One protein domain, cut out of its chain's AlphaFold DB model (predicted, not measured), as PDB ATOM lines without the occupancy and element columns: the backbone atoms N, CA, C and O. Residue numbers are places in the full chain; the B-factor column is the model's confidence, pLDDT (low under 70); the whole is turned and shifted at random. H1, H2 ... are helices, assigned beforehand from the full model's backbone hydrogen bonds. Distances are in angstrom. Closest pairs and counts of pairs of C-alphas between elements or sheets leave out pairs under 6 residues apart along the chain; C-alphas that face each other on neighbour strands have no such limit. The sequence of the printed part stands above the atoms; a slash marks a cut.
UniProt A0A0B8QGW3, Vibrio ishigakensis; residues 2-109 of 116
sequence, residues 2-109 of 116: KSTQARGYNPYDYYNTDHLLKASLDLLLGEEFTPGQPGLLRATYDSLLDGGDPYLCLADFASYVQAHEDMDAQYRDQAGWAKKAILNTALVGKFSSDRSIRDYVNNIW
ATOM      1  N   LYS A   2     -17.454  -9.109  43.511       60.09
ATOM      2  CA  LYS A   2     -17.084  -8.539  44.833       60.09
ATOM      3  C   LYS A   2     -15.659  -7.962  44.904       60.09
ATOM      4  O   LYS A   2     -15.447  -6.938  45.541       60.09
ATOM      5  N   SER A   3     -14.695  -8.574  44.214       70.94
ATOM      6  CA  SER A   3     -13.305  -8.094  44.149       70.94
ATOM      7  C   SER A   3     -13.110  -6.842  43.285       70.94
ATOM      8  O   SER A   3     -12.149  -6.110  43.489       70.94
ATOM      9  N   THR A   4     -13.978  -6.589  42.306       71.06
ATOM     10  CA  THR A   4     -13.907  -5.392  41.452       71.06
ATOM     11  C   THR A   4     -14.520  -4.201  42.174       71.06
ATOM     12  O   THR A   4     -13.894  -3.153  42.247       71.06
ATOM     13  N   GLN A   5     -15.670  -4.398  42.825       70.94
ATOM     14  CA  GLN A   5     -16.291  -3.373  43.669       70.94
ATOM     15  C   GLN A   5     -15.382  -2.965  44.837       70.94
ATOM     16  O   GLN A   5     -15.180  -1.780  45.073       70.94
ATOM     17  N   ALA A   6     -14.746  -3.934  45.507       71.38
ATOM     18  CA  ALA A   6     -13.819  -3.667  46.609       71.38
ATOM     19  C   ALA A   6     -12.555  -2.881  46.203       71.38
ATOM     20  O   ALA A   6     -11.887  -2.326  47.069       71.38
ATOM     21  N   ARG A   7     -12.215  -2.829  44.907       80.12
ATOM     22  CA  ARG A   7     -11.069  -2.070  44.377       80.12
ATOM     23  C   ARG A   7     -11.415  -0.627  43.991       80.12
ATOM     24  O   ARG A   7     -10.547   0.059  43.470       80.12
ATOM     25  N   GLY A   8     -12.643  -0.174  44.256       86.88
ATOM     26  CA  GLY A   8     -13.104   1.158  43.863       86.88
ATOM     27  C   GLY A   8     -13.548   1.196  42.405       86.88
ATOM     28  O   GLY A   8     -13.031   1.983  41.623       86.88
ATOM     29  N   TYR A   9     -14.477   0.309  42.035       93.94
ATOM     30  CA  TYR A   9     -15.103   0.324  40.713       93.94
ATOM     31  C   TYR A   9     -15.714   1.698  40.408       93.94
ATOM     32  O   TYR A   9     -16.511   2.203  41.199       93.94
ATOM     33  N   ASN A  10     -15.362   2.260  39.254       95.69
ATOM     34  CA  ASN A  10     -15.933   3.491  38.731       95.69
ATOM     35  C   ASN A  10     -16.469   3.239  37.307       95.69
ATOM     36  O   ASN A  10     -15.670   2.999  36.398       95.69
ATOM     37  N   PRO A  11     -17.795   3.308  37.075       96.94
ATOM     38  CA  PRO A  11     -18.386   3.076  35.753       96.94
ATOM     39  C   PRO A  11     -17.854   4.032  34.676       96.94
ATOM     40  O   PRO A  11     -17.732   3.658  33.508       96.94
ATOM     41  N   TYR A  12     -17.474   5.252  35.075       97.31
ATOM     42  CA  TYR A  12     -16.921   6.253  34.166       97.31
ATOM     43  C   TYR A  12     -15.587   5.832  33.540       97.31
ATOM     44  O   TYR A  12     -15.275   6.282  32.437       97.31
ATOM     45  N   ASP A  13     -14.813   4.957  34.185       96.62
ATOM     46  CA  ASP A  13     -13.555   4.466  33.616       96.62
ATOM     47  C   ASP A  13     -13.829   3.625  32.358       96.62
ATOM     48  O   ASP A  13     -13.147   3.769  31.342       96.62
ATOM     49  N   TYR A  14     -14.882   2.804  32.393       97.00
ATOM     50  CA  TYR A  14     -15.315   1.979  31.265       97.00
ATOM     51  C   TYR A  14     -15.992   2.824  30.186       97.00
ATOM     52  O   TYR A  14     -15.630   2.727  29.014       97.00
ATOM     53  N   TYR A  15     -16.902   3.716  30.585       97.88
ATOM     54  CA  TYR A  15     -17.591   4.629  29.668       97.88
ATOM     55  C   TYR A  15     -16.633   5.528  28.872       97.88
ATOM     56  O   TYR A  15     -16.877   5.798  27.702       97.88
ATOM     57  N   ASN A  16     -15.538   6.001  29.474       97.38
ATOM     58  CA  ASN A  16     -14.590   6.876  28.778       97.38
ATOM     59  C   ASN A  16     -13.551   6.120  27.937       97.38
ATOM     60  O   ASN A  16     -12.942   6.724  27.055       97.38
ATOM     61  N   THR A  17     -13.336   4.829  28.204       96.69
ATOM     62  CA  THR A  17     -12.291   4.034  27.537       96.69
ATOM     63  C   THR A  17     -12.831   3.233  26.353       96.69
ATOM     64  O   THR A  17     -12.142   3.104  25.343       96.69
ATOM     65  N   ASP A  18     -14.052   2.702  26.444       97.88
ATOM     66  CA  ASP A  18     -14.671   1.913  25.376       97.88
ATOM     67  C   ASP A  18     -15.599   2.791  24.519       97.88
ATOM     68  O   ASP A  18     -16.672   3.224  24.944       97.88
ATOM     69  N   HIS A  19     -15.180   3.050  23.278       97.81
ATOM     70  CA  HIS A  19     -15.925   3.891  22.340       97.81
ATOM     71  C   HIS A  19     -17.291   3.313  21.949       97.81
ATOM     72  O   HIS A  19     -18.234   4.081  21.744       97.81
ATOM     73  N   LEU A  20     -17.411   1.987  21.841       98.00
ATOM     74  CA  LEU A  20     -18.668   1.337  21.477       98.00
ATOM     75  C   LEU A  20     -19.655   1.414  22.638       98.00
ATOM     76  O   LEU A  20     -20.827   1.738  22.431       98.00
ATOM     77  N   LEU A  21     -19.175   1.170  23.858       98.25
ATOM     78  CA  LEU A  21     -19.966   1.332  25.073       98.25
ATOM     79  C   LEU A  21     -20.463   2.771  25.214       98.25
ATOM     80  O   LEU A  21     -21.654   2.998  25.436       98.25
ATOM     81  N   LYS A  22     -19.561   3.743  25.038       98.25
ATOM     82  CA  LYS A  22     -19.887   5.168  25.095       98.25
ATOM     83  C   LYS A  22     -20.990   5.533  24.110       98.25
ATOM     84  O   LYS A  22     -22.008   6.082  24.518       98.25
ATOM     85  N   ALA A  23     -20.808   5.187  22.836       97.62
ATOM     86  CA  ALA A  23     -21.790   5.472  21.797       97.62
ATOM     87  C   ALA A  23     -23.144   4.817  22.113       97.62
ATOM     88  O   ALA A  23     -24.183   5.459  21.988       97.62
ATOM     89  N   SER A  24     -23.129   3.569  22.586       96.88
ATOM     90  CA  SER A  24     -24.339   2.821  22.947       96.88
ATOM     91  C   SER A  24     -25.116   3.481  24.092       96.88
ATOM     92  O   SER A  24     -26.342   3.544  24.041       96.88
ATOM     93  N   LEU A  25     -24.420   4.004  25.107       97.00
ATOM     94  CA  LEU A  25     -25.038   4.748  26.208       97.00
ATOM     95  C   LEU A  25     -25.522   6.137  25.774       97.00
ATOM     96  O   LEU A  25     -26.622   6.539  26.149       97.00
ATOM     97  N   ASP A  26     -24.752   6.842  24.947       96.19
ATOM     98  CA  ASP A  26     -25.121   8.169  24.444       96.19
ATOM     99  C   ASP A  26     -26.383   8.110  23.561       96.19
ATOM    100  O   ASP A  26     -27.220   9.015  23.616       96.19
ATOM    101  N   LEU A  27     -26.597   7.010  22.824       96.19
ATOM    102  CA  LEU A  27     -27.828   6.775  22.055       96.19
ATOM    103  C   LEU A  27     -29.090   6.746  22.928       96.19
ATOM    104  O   LEU A  27     -30.153   7.158  22.463       96.19
ATOM    105  N   LEU A  28     -28.992   6.319  24.192       96.19
ATOM    106  CA  LEU A  28     -30.130   6.321  25.123       96.19
ATOM    107  C   LEU A  28     -30.587   7.742  25.483       96.19
ATOM    108  O   LEU A  28     -31.717   7.940  25.930       96.19
ATOM    109  N   LEU A  29     -29.710   8.735  25.324       95.44
ATOM    110  CA  LEU A  29     -30.018  10.132  25.614       95.44
ATOM    111  C   LEU A  29     -30.607  10.865  24.408       95.44
ATOM    112  O   LEU A  29     -31.274  11.887  24.584       95.44
ATOM    113  N   GLY A  30     -30.334  10.363  23.205       92.19
ATOM    114  CA  GLY A  30     -30.788  10.944  21.952       92.19
ATOM    115  C   GLY A  30     -32.227  10.579  21.598       92.19
ATOM    116  O   GLY A  30     -33.029  10.169  22.434       92.19
ATOM    117  N   GLU A  31     -32.543  10.746  20.319       94.62
ATOM    118  CA  GLU A  31     -33.867  10.462  19.758       94.62
ATOM    119  C   GLU A  31     -33.904   9.184  18.911       94.62
ATOM    120  O   GLU A  31     -34.969   8.814  18.432       94.62
ATOM    121  N   GLU A  32     -32.774   8.486  18.751       94.56
ATOM    122  CA  GLU A  32     -32.661   7.292  17.897       94.56
ATOM    123  C   GLU A  32     -33.707   6.228  18.261       94.56
ATOM    124  O   GLU A  32     -34.415   5.709  17.400       94.56
ATOM    125  N   PHE A  33     -33.855   5.947  19.559       94.00
ATOM    126  CA  PHE A  33     -34.852   5.001  20.066       94.00
ATOM    127  C   PHE A  33     -36.162   5.668  20.491       94.00
ATOM    128  O   PHE A  33     -37.179   4.990  20.640       94.00
ATOM    129  N   THR A  34     -36.152   6.987  20.703       94.12
ATOM    130  CA  THR A  34     -37.304   7.756  21.191       94.12
ATOM    131  C   THR A  34     -37.509   9.041  20.377       94.12
ATOM    132  O   THR A  34     -37.303  10.142  20.902       94.12
ATOM    133  N   PRO A  35     -37.928   8.930  19.095       94.75
ATOM    134  CA  PRO A  35     -38.075  10.081  18.205       94.75
ATOM    135  C   PRO A  35     -39.021  11.145  18.773       94.75
ATOM    136  O   PRO A  35     -40.143  10.829  19.178       94.75
ATOM    137  N   GLY A  36     -38.574  12.405  18.816       94.75
ATOM    138  CA  GLY A  36     -39.336  13.524  19.381       94.75
ATOM    139  C   GLY A  36     -39.486  13.518  20.910       94.75
ATOM    140  O   GLY A  36     -40.204  14.359  21.451       94.75
ATOM    141  N   GLN A  37     -38.837  12.584  21.615       95.00
ATOM    142  CA  GLN A  37     -38.822  12.487  23.080       95.00
ATOM    143  C   GLN A  37     -37.393  12.214  23.592       95.00
ATOM    144  O   GLN A  37     -37.130  11.143  24.152       95.00
ATOM    145  N   PRO A  38     -36.444  13.150  23.399       92.81
ATOM    146  CA  PRO A  38     -35.064  12.966  23.836       92.81
ATOM    147  C   PRO A  38     -34.982  12.788  25.355       92.81
ATOM    148  O   PRO A  38     -35.669  13.463  26.123       92.81
ATOM    149  N   GLY A  39     -34.117  11.874  25.798       92.88
ATOM    150  CA  GLY A  39     -33.887  11.606  27.217       92.88
ATOM    151  C   GLY A  39     -34.955  10.757  27.912       92.88
ATOM    152  O   GLY A  39     -34.845  10.548  29.119       92.88
ATOM    153  N   LEU A  40     -35.945  10.208  27.197       96.44
ATOM    154  CA  LEU A  40     -36.949   9.313  27.790       96.44
ATOM    155  C   LEU A  40     -36.317   8.059  28.435       96.44
ATOM    156  O   LEU A  40     -36.841   7.543  29.420       96.44
ATOM    157  N   LEU A  41     -35.163   7.601  27.933       96.62
ATOM    158  CA  LEU A  41     -34.411   6.460  28.480       96.62
ATOM    159  C   LEU A  41     -33.290   6.862  29.456       96.62
ATOM    160  O   LEU A  41     -32.535   5.998  29.913       96.62
ATOM    161  N   ARG A  42     -33.198   8.148  29.827       96.25
ATOM    162  CA  ARG A  42     -32.132   8.696  30.684       96.25
ATOM    163  C   ARG A  42     -31.977   7.957  32.010       96.25
ATOM    164  O   ARG A  42     -30.854   7.763  32.452       96.25
ATOM    165  N   ALA A  43     -33.067   7.473  32.604       97.12
ATOM    166  CA  ALA A  43     -33.007   6.735  33.867       97.12
ATOM    167  C   ALA A  43     -32.063   5.515  33.810       97.12
ATOM    168  O   ALA A  43     -31.402   5.204  34.798       97.12
ATOM    169  N   THR A  44     -31.960   4.845  32.655       96.69
ATOM    170  CA  THR A  44     -31.038   3.711  32.474       96.69
ATOM    171  C   THR A  44     -29.588   4.185  32.401       96.69
ATOM    172  O   THR A  44     -28.726   3.606  33.057       96.69
ATOM    173  N   TYR A  45     -29.329   5.259  31.649       97.06
ATOM    174  CA  TYR A  45     -28.012   5.897  31.567       97.06
ATOM    175  C   TYR A  45     -27.536   6.348  32.956       97.06
ATOM    176  O   TYR A  45     -26.457   5.958  33.400       97.06
ATOM    177  N   ASP A  46     -28.380   7.093  33.674       97.62
ATOM    178  CA  ASP A  46     -28.063   7.623  34.999       97.62
ATOM    179  C   ASP A  46     -27.836   6.473  35.996       97.62
ATOM    180  O   ASP A  46     -26.883   6.505  36.766       97.62
ATOM    181  N   SER A  47     -28.642   5.403  35.953       97.44
ATOM    182  CA  SER A  47     -28.448   4.233  36.822       97.44
ATOM    183  C   SER A  47     -27.115   3.515  36.587       97.44
ATOM    184  O   SER A  47     -26.566   2.941  37.531       97.44
ATOM    185  N   LEU A  48     -26.621   3.488  35.347       97.44
ATOM    186  CA  LEU A  48     -25.379   2.802  34.981       97.44
ATOM    187  C   LEU A  48     -24.131   3.654  35.241       97.44
ATOM    188  O   LEU A  48     -23.051   3.104  35.421       97.44
ATOM    189  N   LEU A  49     -24.255   4.979  35.285       96.94
ATOM    190  CA  LEU A  49     -23.129   5.863  35.586       96.94
ATOM    191  C   LEU A  49     -23.225   6.407  37.006       96.94
ATOM    192  O   LEU A  49     -22.539   5.924  37.905       96.94
ATOM    193  N   ASP A  50     -24.121   7.361  37.231       96.19
ATOM    194  CA  ASP A  50     -24.267   8.046  38.517       96.19
ATOM    195  C   ASP A  50     -24.824   7.125  39.614       96.19
ATOM    196  O   ASP A  50     -24.499   7.275  40.791       96.19
ATOM    197  N   GLY A  51     -25.617   6.122  39.229       95.19
ATOM    198  CA  GLY A  51     -26.090   5.048  40.104       95.19
ATOM    199  C   GLY A  51     -25.021   4.005  40.452       95.19
ATOM    200  O   GLY A  51     -25.283   3.110  41.258       95.19
ATOM    201  N   GLY A  52     -23.822   4.111  39.871       93.94
ATOM    202  CA  GLY A  52     -22.656   3.303  40.225       93.94
ATOM    203  C   GLY A  52     -22.617   1.897  39.623       93.94
ATOM    204  O   GLY A  52     -21.711   1.145  39.974       93.94
ATOM    205  N   ASP A  53     -23.575   1.534  38.757       95.75
ATOM    206  CA  ASP A  53     -23.669   0.222  38.094       95.75
ATOM    207  C   ASP A  53     -23.385  -0.962  39.049       95.75
ATOM    208  O   ASP A  53     -22.360  -1.651  38.965       95.75
ATOM    209  N   PRO A  54     -24.294  -1.230  40.006       93.50
ATOM    210  CA  PRO A  54     -24.065  -2.218  41.060       93.50
ATOM    211  C   PRO A  54     -23.945  -3.657  40.537       93.50
ATOM    212  O   PRO A  54     -23.484  -4.538  41.269       93.50
ATOM    213  N   TYR A  55     -24.343  -3.901  39.288       94.38
ATOM    214  CA  TYR A  55     -24.279  -5.203  38.629       94.38
ATOM    215  C   TYR A  55     -23.107  -5.326  37.652       94.38
ATOM    216  O   TYR A  55     -22.977  -6.368  37.022       94.38
ATOM    217  N   LEU A  56     -22.220  -4.325  37.587       95.81
ATOM    218  CA  LEU A  56     -21.020  -4.331  36.746       95.81
ATOM    219  C   LEU A  56     -21.313  -4.553  35.253       95.81
ATOM    220  O   LEU A  56     -20.489  -5.119  34.534       95.81
ATOM    221  N   CYS A  57     -22.474  -4.094  34.786       96.69
ATOM    222  CA  CYS A  57     -22.879  -4.178  33.391       96.69
ATOM    223  C   CYS A  57     -21.842  -3.535  32.459       96.69
ATOM    224  O   CYS A  57     -21.524  -4.108  31.418       96.69
ATOM    225  N   LEU A  58     -21.284  -2.374  32.830       97.38
ATOM    226  CA  LEU A  58     -20.296  -1.684  31.993       97.38
ATOM    227  C   LEU A  58     -18.942  -2.399  32.002       97.38
ATOM    228  O   LEU A  58     -18.236  -2.394  30.996       97.38
ATOM    229  N   ALA A  59     -18.599  -3.054  33.114       95.62
ATOM    230  CA  ALA A  59     -17.366  -3.824  33.221       95.62
ATOM    231  C   ALA A  59     -17.381  -5.087  32.351       95.62
ATOM    232  O   ALA A  59     -16.349  -5.455  31.786       95.62
ATOM    233  N   ASP A  60     -18.540  -5.739  32.245       96.88
ATOM    234  CA  ASP A  60     -18.697  -6.978  31.483       96.88
ATOM    235  C   ASP A  60     -18.990  -6.722  29.990       96.88
ATOM    236  O   ASP A  60     -18.829  -7.637  29.177       96.88
ATOM    237  N   PHE A  61     -19.343  -5.487  29.600       97.94
ATOM    238  CA  PHE A  61     -19.775  -5.122  28.244       97.94
ATOM    239  C   PHE A  61     -18.825  -5.599  27.136       97.94
ATOM    240  O   PHE A  61     -19.245  -6.340  26.250       97.94
ATOM    241  N   ALA A  62     -17.539  -5.243  27.194       97.31
ATOM    242  CA  ALA A  62     -16.584  -5.603  26.141       97.31
ATOM    243  C   ALA A  62     -16.419  -7.127  26.002       97.31
ATOM    244  O   ALA A  62     -16.368  -7.666  24.896       97.31
ATOM    245  N   SER A  63     -16.394  -7.847  27.130       97.56
ATOM    246  CA  SER A  63     -16.311  -9.312  27.120       97.56
ATOM    247  C   SER A  63     -17.579  -9.962  26.564       97.56
ATOM    248  O   SER A  63     -17.507 -10.986  25.887       97.56
ATOM    249  N   TYR A  64     -18.735  -9.342  26.807       98.06
ATOM    250  CA  TYR A  64     -20.013  -9.773  26.265       98.06
ATOM    251  C   TYR A  64     -20.072  -9.576  24.747       98.06
ATOM    252  O   TYR A  64     -20.472 -10.497  24.039       98.06
ATOM    253  N   VAL A  65     -19.611  -8.426  24.240       98.19
ATOM    254  CA  VAL A  65     -19.482  -8.170  22.795       98.19
ATOM    255  C   VAL A  65     -18.576  -9.217  22.144       98.19
ATOM    256  O   VAL A  65     -18.995  -9.862  21.186       98.19
ATOM    257  N   GLN A  66     -17.395  -9.480  22.714       98.25
ATOM    258  CA  GLN A  66     -16.479 -10.494  22.181       98.25
ATOM    259  C   GLN A  66     -17.110 -11.894  22.150       98.25
ATOM    260  O   GLN A  66     -16.973 -12.622  21.167       98.25
ATOM    261  N   ALA A  67     -17.831 -12.277  23.206       98.50
ATOM    262  CA  ALA A  67     -18.514 -13.566  23.256       98.50
ATOM    263  C   ALA A  67     -19.596 -13.700  22.168       98.50
ATOM    264  O   ALA A  67     -19.801 -14.796  21.644       98.50
ATOM    265  N   HIS A  68     -20.271 -12.600  21.811       98.12
ATOM    266  CA  HIS A  68     -21.222 -12.566  20.695       98.12
ATOM    267  C   HIS A  68     -20.537 -12.695  19.337       98.12
ATOM    268  O   HIS A  68     -20.987 -13.485  18.513       98.12
ATOM    269  N   GLU A  69     -19.417 -12.008  19.113       98.19
ATOM    270  CA  GLU A  69     -18.635 -12.160  17.877       98.19
ATOM    271  C   GLU A  69     -18.138 -13.604  17.690       98.19
ATOM    272  O   GLU A  69     -18.232 -14.184  16.599       98.19
ATOM    273  N   ASP A  70     -17.668 -14.223  18.775       98.12
ATOM    274  CA  ASP A  70     -17.252 -15.624  18.787       98.12
ATOM    275  C   ASP A  70     -18.438 -16.559  18.511       98.12
ATOM    276  O   ASP A  70     -18.307 -17.537  17.767       98.12
ATOM    277  N   MET A  71     -19.604 -16.271  19.095       97.94
ATOM    278  CA  MET A  71     -20.837 -17.016  18.846       97.94
ATOM    279  C   MET A  71     -21.238 -16.932  17.370       97.94
ATOM    280  O   MET A  71     -21.532 -17.968  16.775       97.94
ATOM    281  N   ASP A  72     -21.189 -15.750  16.758       98.12
ATOM    282  CA  ASP A  72     -21.511 -15.551  15.344       98.12
ATOM    283  C   ASP A  72     -20.588 -16.367  14.433       98.12
ATOM    284  O   ASP A  72     -21.037 -16.989  13.463       98.12
ATOM    285  N   ALA A  73     -19.291 -16.412  14.747       97.69
ATOM    286  CA  ALA A  73     -18.340 -17.258  14.033       97.69
ATOM    287  C   ALA A  73     -18.670 -18.748  14.174       97.69
ATOM    288  O   ALA A  73     -18.636 -19.486  13.188       97.69
ATOM    289  N   GLN A  74     -19.036 -19.187  15.377       97.62
ATOM    290  CA  GLN A  74     -19.395 -20.576  15.647       97.62
ATOM    291  C   GLN A  74     -20.724 -20.980  15.009       97.62
ATOM    292  O   GLN A  74     -20.864 -22.126  14.593       97.62
ATOM    293  N   TYR A  75     -21.690 -20.067  14.924       97.88
ATOM    294  CA  TYR A  75     -23.001 -20.336  14.342       97.88
ATOM    295  C   TYR A  75     -22.920 -20.602  12.831       97.88
ATOM    296  O   TYR A  75     -23.678 -21.410  12.296       97.88
ATOM    297  N   ARG A  76     -21.953 -19.976  12.142       98.00
ATOM    298  CA  ARG A  76     -21.675 -20.239  10.719       98.00
ATOM    299  C   ARG A  76     -21.151 -21.657  10.461       98.00
ATOM    300  O   ARG A  76     -21.394 -22.199   9.384       98.00
ATOM    301  N   ASP A  77     -20.482 -22.281  11.433       98.31
ATOM    302  CA  ASP A  77     -20.140 -23.708  11.398       98.31
ATOM    303  C   ASP A  77     -21.321 -24.550  11.904       98.31
ATOM    304  O   ASP A  77     -21.413 -24.916  13.078       98.31
ATOM    305  N   GLN A  78     -22.237 -24.885  10.995       98.25
ATOM    306  CA  GLN A  78     -23.449 -25.639  11.326       98.25
ATOM    307  C   GLN A  78     -23.158 -26.991  11.998       98.25
ATOM    308  O   GLN A  78     -23.875 -27.391  12.919       98.25
ATOM    309  N   ALA A  79     -22.108 -27.699  11.567       98.38
ATOM    310  CA  ALA A  79     -21.757 -29.005  12.119       98.38
ATOM    311  C   ALA A  79     -21.197 -28.871  13.543       98.38
ATOM    312  O   ALA A  79     -21.612 -29.601  14.451       98.38
ATOM    313  N   GLY A  80     -20.295 -27.910  13.759       98.44
ATOM    314  CA  GLY A  80     -19.775 -27.585  15.085       98.44
ATOM    315  C   GLY A  80     -20.864 -27.094  16.038       98.44
ATOM    316  O   GLY A  80     -20.906 -27.518  17.197       98.44
ATOM    317  N   TRP A  81     -21.786 -26.261  15.551       98.50
ATOM    318  CA  TRP A  81     -22.932 -25.779  16.318       98.50
ATOM    319  C   TRP A  81     -23.861 -26.922  16.743       98.50
ATOM    320  O   TRP A  81     -24.153 -27.077  17.933       98.50
ATOM    321  N   ALA A  82     -24.256 -27.789  15.804       98.50
ATOM    322  CA  ALA A  82     -25.096 -28.952  16.091       98.50
ATOM    323  C   ALA A  82     -24.431 -29.903  17.097       98.50
ATOM    324  O   ALA A  82     -25.073 -30.359  18.044       98.50
ATOM    325  N   LYS A  83     -23.122 -30.149  16.952       98.56
ATOM    326  CA  LYS A  83     -22.350 -30.951  17.910       98.56
ATOM    327  C   LYS A  83     -22.420 -30.364  19.321       98.56
ATOM    328  O   LYS A  83     -22.654 -31.108  20.272       98.56
ATOM    329  N   LYS A  84     -22.245 -29.046  19.474       98.25
ATOM    330  CA  LYS A  84     -22.358 -28.368  20.778       98.25
ATOM    331  C   LYS A  84     -23.762 -28.498  21.360       98.25
ATOM    332  O   LYS A  84     -23.885 -28.810  22.542       98.25
ATOM    333  N   ALA A  85     -24.803 -28.306  20.552       98.38
ATOM    334  CA  ALA A  85     -26.188 -28.449  20.998       98.38
ATOM    335  C   ALA A  85     -26.478 -29.873  21.508       98.38
ATOM    336  O   ALA A  85     -26.935 -30.036  22.639       98.38
ATOM    337  N   ILE A  86     -26.120 -30.899  20.728       98.56
ATOM    338  CA  ILE A  86     -26.301 -32.313  21.102       98.56
ATOM    339  C   ILE A  86     -25.575 -32.633  22.411       98.56
ATOM    340  O   ILE A  86     -26.150 -33.269  23.293       98.56
ATOM    341  N   LEU A  87     -24.328 -32.178  22.564       98.62
ATOM    342  CA  LEU A  87     -23.559 -32.408  23.788       98.62
ATOM    343  C   LEU A  87     -24.190 -31.723  25.003       98.62
ATOM    344  O   LEU A  87     -24.274 -32.343  26.059       98.62
ATOM    345  N   ASN A  88     -24.683 -30.489  24.866       98.38
ATOM    346  CA  ASN A  88     -25.399 -29.820  25.955       98.38
ATOM    347  C   ASN A  88     -26.643 -30.619  26.368       98.38
ATOM    348  O   ASN A  88     -26.812 -30.907  27.550       98.38
ATOM    349  N   THR A  89     -27.462 -31.060  25.408       98.31
ATOM    350  CA  THR A  89     -28.641 -31.897  25.688       98.31
ATOM    351  C   THR A  89     -28.264 -33.217  26.360       98.31
ATOM    352  O   THR A  89     -28.899 -33.610  27.336       98.31
ATOM    353  N   ALA A  90     -27.213 -33.892  25.890       98.25
ATOM    354  CA  ALA A  90     -26.762 -35.156  26.465       98.25
ATOM    355  C   ALA A  90     -26.208 -35.005  27.896       98.25
ATOM    356  O   ALA A  90     -26.301 -35.936  28.694       98.25
ATOM    357  N   LEU A  91     -25.638 -33.843  28.237       97.88
ATOM    358  CA  LEU A  91     -24.929 -33.618  29.503       97.88
ATOM    359  C   LEU A  91     -25.749 -32.853  30.562       97.88
ATOM    360  O   LEU A  91     -25.330 -32.775  31.717       97.88
ATOM    361  N   VAL A  92     -26.938 -32.337  30.226       97.75
ATOM    362  CA  VAL A  92     -27.778 -31.542  31.149       97.75
ATOM    363  C   VAL A  92     -28.551 -32.384  32.181       97.75
ATOM    364  O   VAL A  92     -29.228 -31.834  33.048       97.75
ATOM    365  N   GLY A  93     -28.438 -33.718  32.158       96.56
ATOM    366  CA  GLY A  93     -29.247 -34.626  32.991       96.56
ATOM    367  C   GLY A  93     -29.202 -34.348  34.503       96.56
ATOM    368  O   GLY A  93     -30.201 -34.530  35.201       96.56
ATOM    369  N   LYS A  94     -28.086 -33.813  35.022       96.00
ATOM    370  CA  LYS A  94     -27.958 -33.404  36.435       96.00
ATOM    371  C   LYS A  94     -28.984 -32.338  36.846       96.00
ATOM    372  O   LYS A  94     -29.312 -32.244  38.028       96.00
ATOM    373  N   PHE A  95     -29.493 -31.539  35.915       97.19
ATOM    374  CA  PHE A  95     -30.428 -30.448  36.193       97.19
ATOM    375  C   PHE A  95     -31.904 -30.876  36.211       97.19
ATOM    376  O   PHE A  95     -32.770 -30.025  36.376       97.19
ATOM    377  N   SER A  96     -32.209 -32.177  36.109       97.75
ATOM    378  CA  SER A  96     -33.577 -32.672  36.313       97.75
ATOM    379  C   SER A  96     -34.107 -32.334  37.716       97.75
ATOM    380  O   SER A  96     -33.401 -32.474  38.726       97.75
ATOM    381  N   SER A  97     -35.380 -31.933  37.790       97.31
ATOM    382  CA  SER A  97     -36.095 -31.726  39.053       97.31
ATOM    383  C   SER A  97     -36.172 -33.005  39.880       97.31
ATOM    384  O   SER A  97     -36.042 -32.929  41.096       97.31
ATOM    385  N   ASP A  98     -36.283 -34.179  39.250       96.12
ATOM    386  CA  ASP A  98     -36.359 -35.471  39.947       96.12
ATOM    387  C   ASP A  98     -35.105 -35.731  40.781       96.12
ATOM    388  O   ASP A  98     -35.178 -36.233  41.905       96.12
ATOM    389  N   ARG A  99     -33.937 -35.337  40.255       96.62
ATOM    390  CA  ARG A  99     -32.674 -35.400  40.998       96.62
ATOM    391  C   ARG A  99     -32.726 -34.471  42.205       96.62
ATOM    392  O   ARG A  99     -32.345 -34.886  43.292       96.62
ATOM    393  N   SER A 100     -33.224 -33.248  42.031       97.25
ATOM    394  CA  SER A 100     -33.358 -32.286  43.131       97.25
ATOM    395  C   SER A 100     -34.326 -32.791  44.207       97.25
ATOM    396  O   SER A 100     -33.989 -32.752  45.385       97.25
ATOM    397  N   ILE A 101     -35.480 -33.351  43.830       95.94
ATOM    398  CA  ILE A 101     -36.419 -33.986  44.769       95.94
ATOM    399  C   ILE A 101     -35.735 -35.120  45.532       95.94
ATOM    400  O   ILE A 101     -35.848 -35.189  46.755       95.94
ATOM    401  N   ARG A 102     -34.969 -35.973  44.845       95.00
ATOM    402  CA  ARG A 102     -34.203 -37.042  45.493       95.00
ATOM    403  C   ARG A 102     -33.158 -36.495  46.472       95.00
ATOM    404  O   ARG A 102     -33.019 -37.051  47.556       95.00
ATOM    405  N   ASP A 103     -32.477 -35.397  46.142       96.81
ATOM    406  CA  ASP A 103     -31.537 -34.735  47.058       96.81
ATOM    407  C   ASP A 103     -32.251 -34.196  48.307       96.81
ATOM    408  O   ASP A 103     -31.747 -34.361  49.418       96.81
ATOM    409  N   TYR A 104     -33.440 -33.603  48.154       97.31
ATOM    410  CA  TYR A 104     -34.257 -33.151  49.284       97.31
ATOM    411  C   TYR A 104     -34.721 -34.319  50.158       97.31
ATOM    412  O   TYR A 104     -34.580 -34.255  51.380       97.31
ATOM    413  N   VAL A 105     -35.216 -35.404  49.556       96.62
ATOM    414  CA  VAL A 105     -35.610 -36.627  50.273       96.62
ATOM    415  C   VAL A 105     -34.426 -37.193  51.055       96.62
ATOM    416  O   VAL A 105     -34.534 -37.415  52.259       96.62
ATOM    417  N   ASN A 106     -33.274 -37.354  50.408       95.12
ATOM    418  CA  ASN A 106     -32.109 -37.983  51.019       95.12
ATOM    419  C   ASN A 106     -31.472 -37.128  52.113       95.12
ATOM    420  O   ASN A 106     -30.978 -37.682  53.093       95.12
ATOM    421  N   ASN A 107     -31.457 -35.801  51.972       97.56
ATOM    422  CA  ASN A 107     -30.688 -34.927  52.863       97.56
ATOM    423  C   ASN A 107     -31.543 -34.219  53.916       97.56
ATOM    424  O   ASN A 107     -31.041 -33.980  55.012       97.56
ATOM    425  N   ILE A 108     -32.813 -33.930  53.622       97.31
ATOM    426  CA  ILE A 108     -33.665 -33.071  54.457       97.31
ATOM    427  C   ILE A 108     -34.919 -33.813  54.921       97.31
ATOM    428  O   ILE A 108     -35.104 -33.978  56.120       97.31
ATOM    429  N   TRP A 109     -35.779 -34.261  54.001       97.44
ATOM    430  CA  TRP A 109     -37.113 -34.757  54.368       97.44
ATOM    431  C   TRP A 109     -37.114 -36.177  54.930       97.44
ATOM    432  O   TRP A 109     -37.994 -36.506  55.716       97.44
TER     433      TRP A 109
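This is residues 2 to 109 of the 116 residues of a protein of Vibrio ishigakensis (UniProt A0A0B8QGW3). Picture a wide V of long helices: H5 makes one leg, H6 with H7 after it makes the other, and a small head of short helices, H2, H3 and H4, sits at the foot of H5. The two legs meet only near residue 77, and most of the second leg, residues 85 to 100 and 102 to 108, sticks out free of the head. The printed part has 108 residues with seven named helices, H1 to H7 in order, no named strand, and the class is all helix. It is extended, with a radius of gyration of the C-alphas of 21.0 A and spans of 55 by 42 by 32 A.

Start at H5, residues 57 to 76, the hub. Its residues 58 to 59 alone touch H2, residues 11 to 17; the closest C-alphas are those of Tyr 14 and Leu 58, 6.2 A apart, at a steep tilt of 56 degrees, the same way. Its residues 58 to 62 alone only just touch H3, residues 19 to 27, with 3 pairs of C-alphas within 8 A; the closest are Leu 21 and Phe 61, 7.2 A apart, and the lines are about perpendicular at 74 degrees. H2 and H3 touch only at the corner, closest at the C-alphas of Tyr 15 and Lys 22, 5.1 A apart. H4, residues 42 to 48, is close to H3 but not clearly touching, with the C-alphas of Leu 25 and Tyr 45 closest at 6.2 A. At the far end of H5, H6, residues 78 to 95, only just touches it, with 3 pairs of C-alphas within 8 A, and only at the corner; the closest C-alphas, of Tyr 75 and Trp 81, are 5.8 A apart, at a steep tilt of 58 degrees, opposite ways. H7, residues 97 to 109, meets H6 only through their link. H1, residues 2 to 5, touches no helix. Each O i to N i+4 pair is within hydrogen-bond range in H2, H3 and H4, against 14 of 16 in H5, 11 of 14 in H6 and 8 of 9 in H7; H1 is too short for such a pair.

Find C-alpha 57 at (-22.879, -4.178, 33.391); from there H5 runs 27.8 A, with a kink of 31 degrees near residue 64. H6 runs 26.3 A, with a kink of 27 degrees near residue 89, and H7 runs 15.6 A to C-alpha 109 at (-37.113, -34.757, 54.368). H1 begins at C-alpha 2, (-17.084, -8.539, 44.833).

The farthest C-alphas, of Gly 36 and Asn 106, are 60.9 A apart. The printed part has no cut, and its one long link, residues 28 to 41, joins H3 to H4. The mean pLDDT of the printed part is 95.3; residue 2 is under 70.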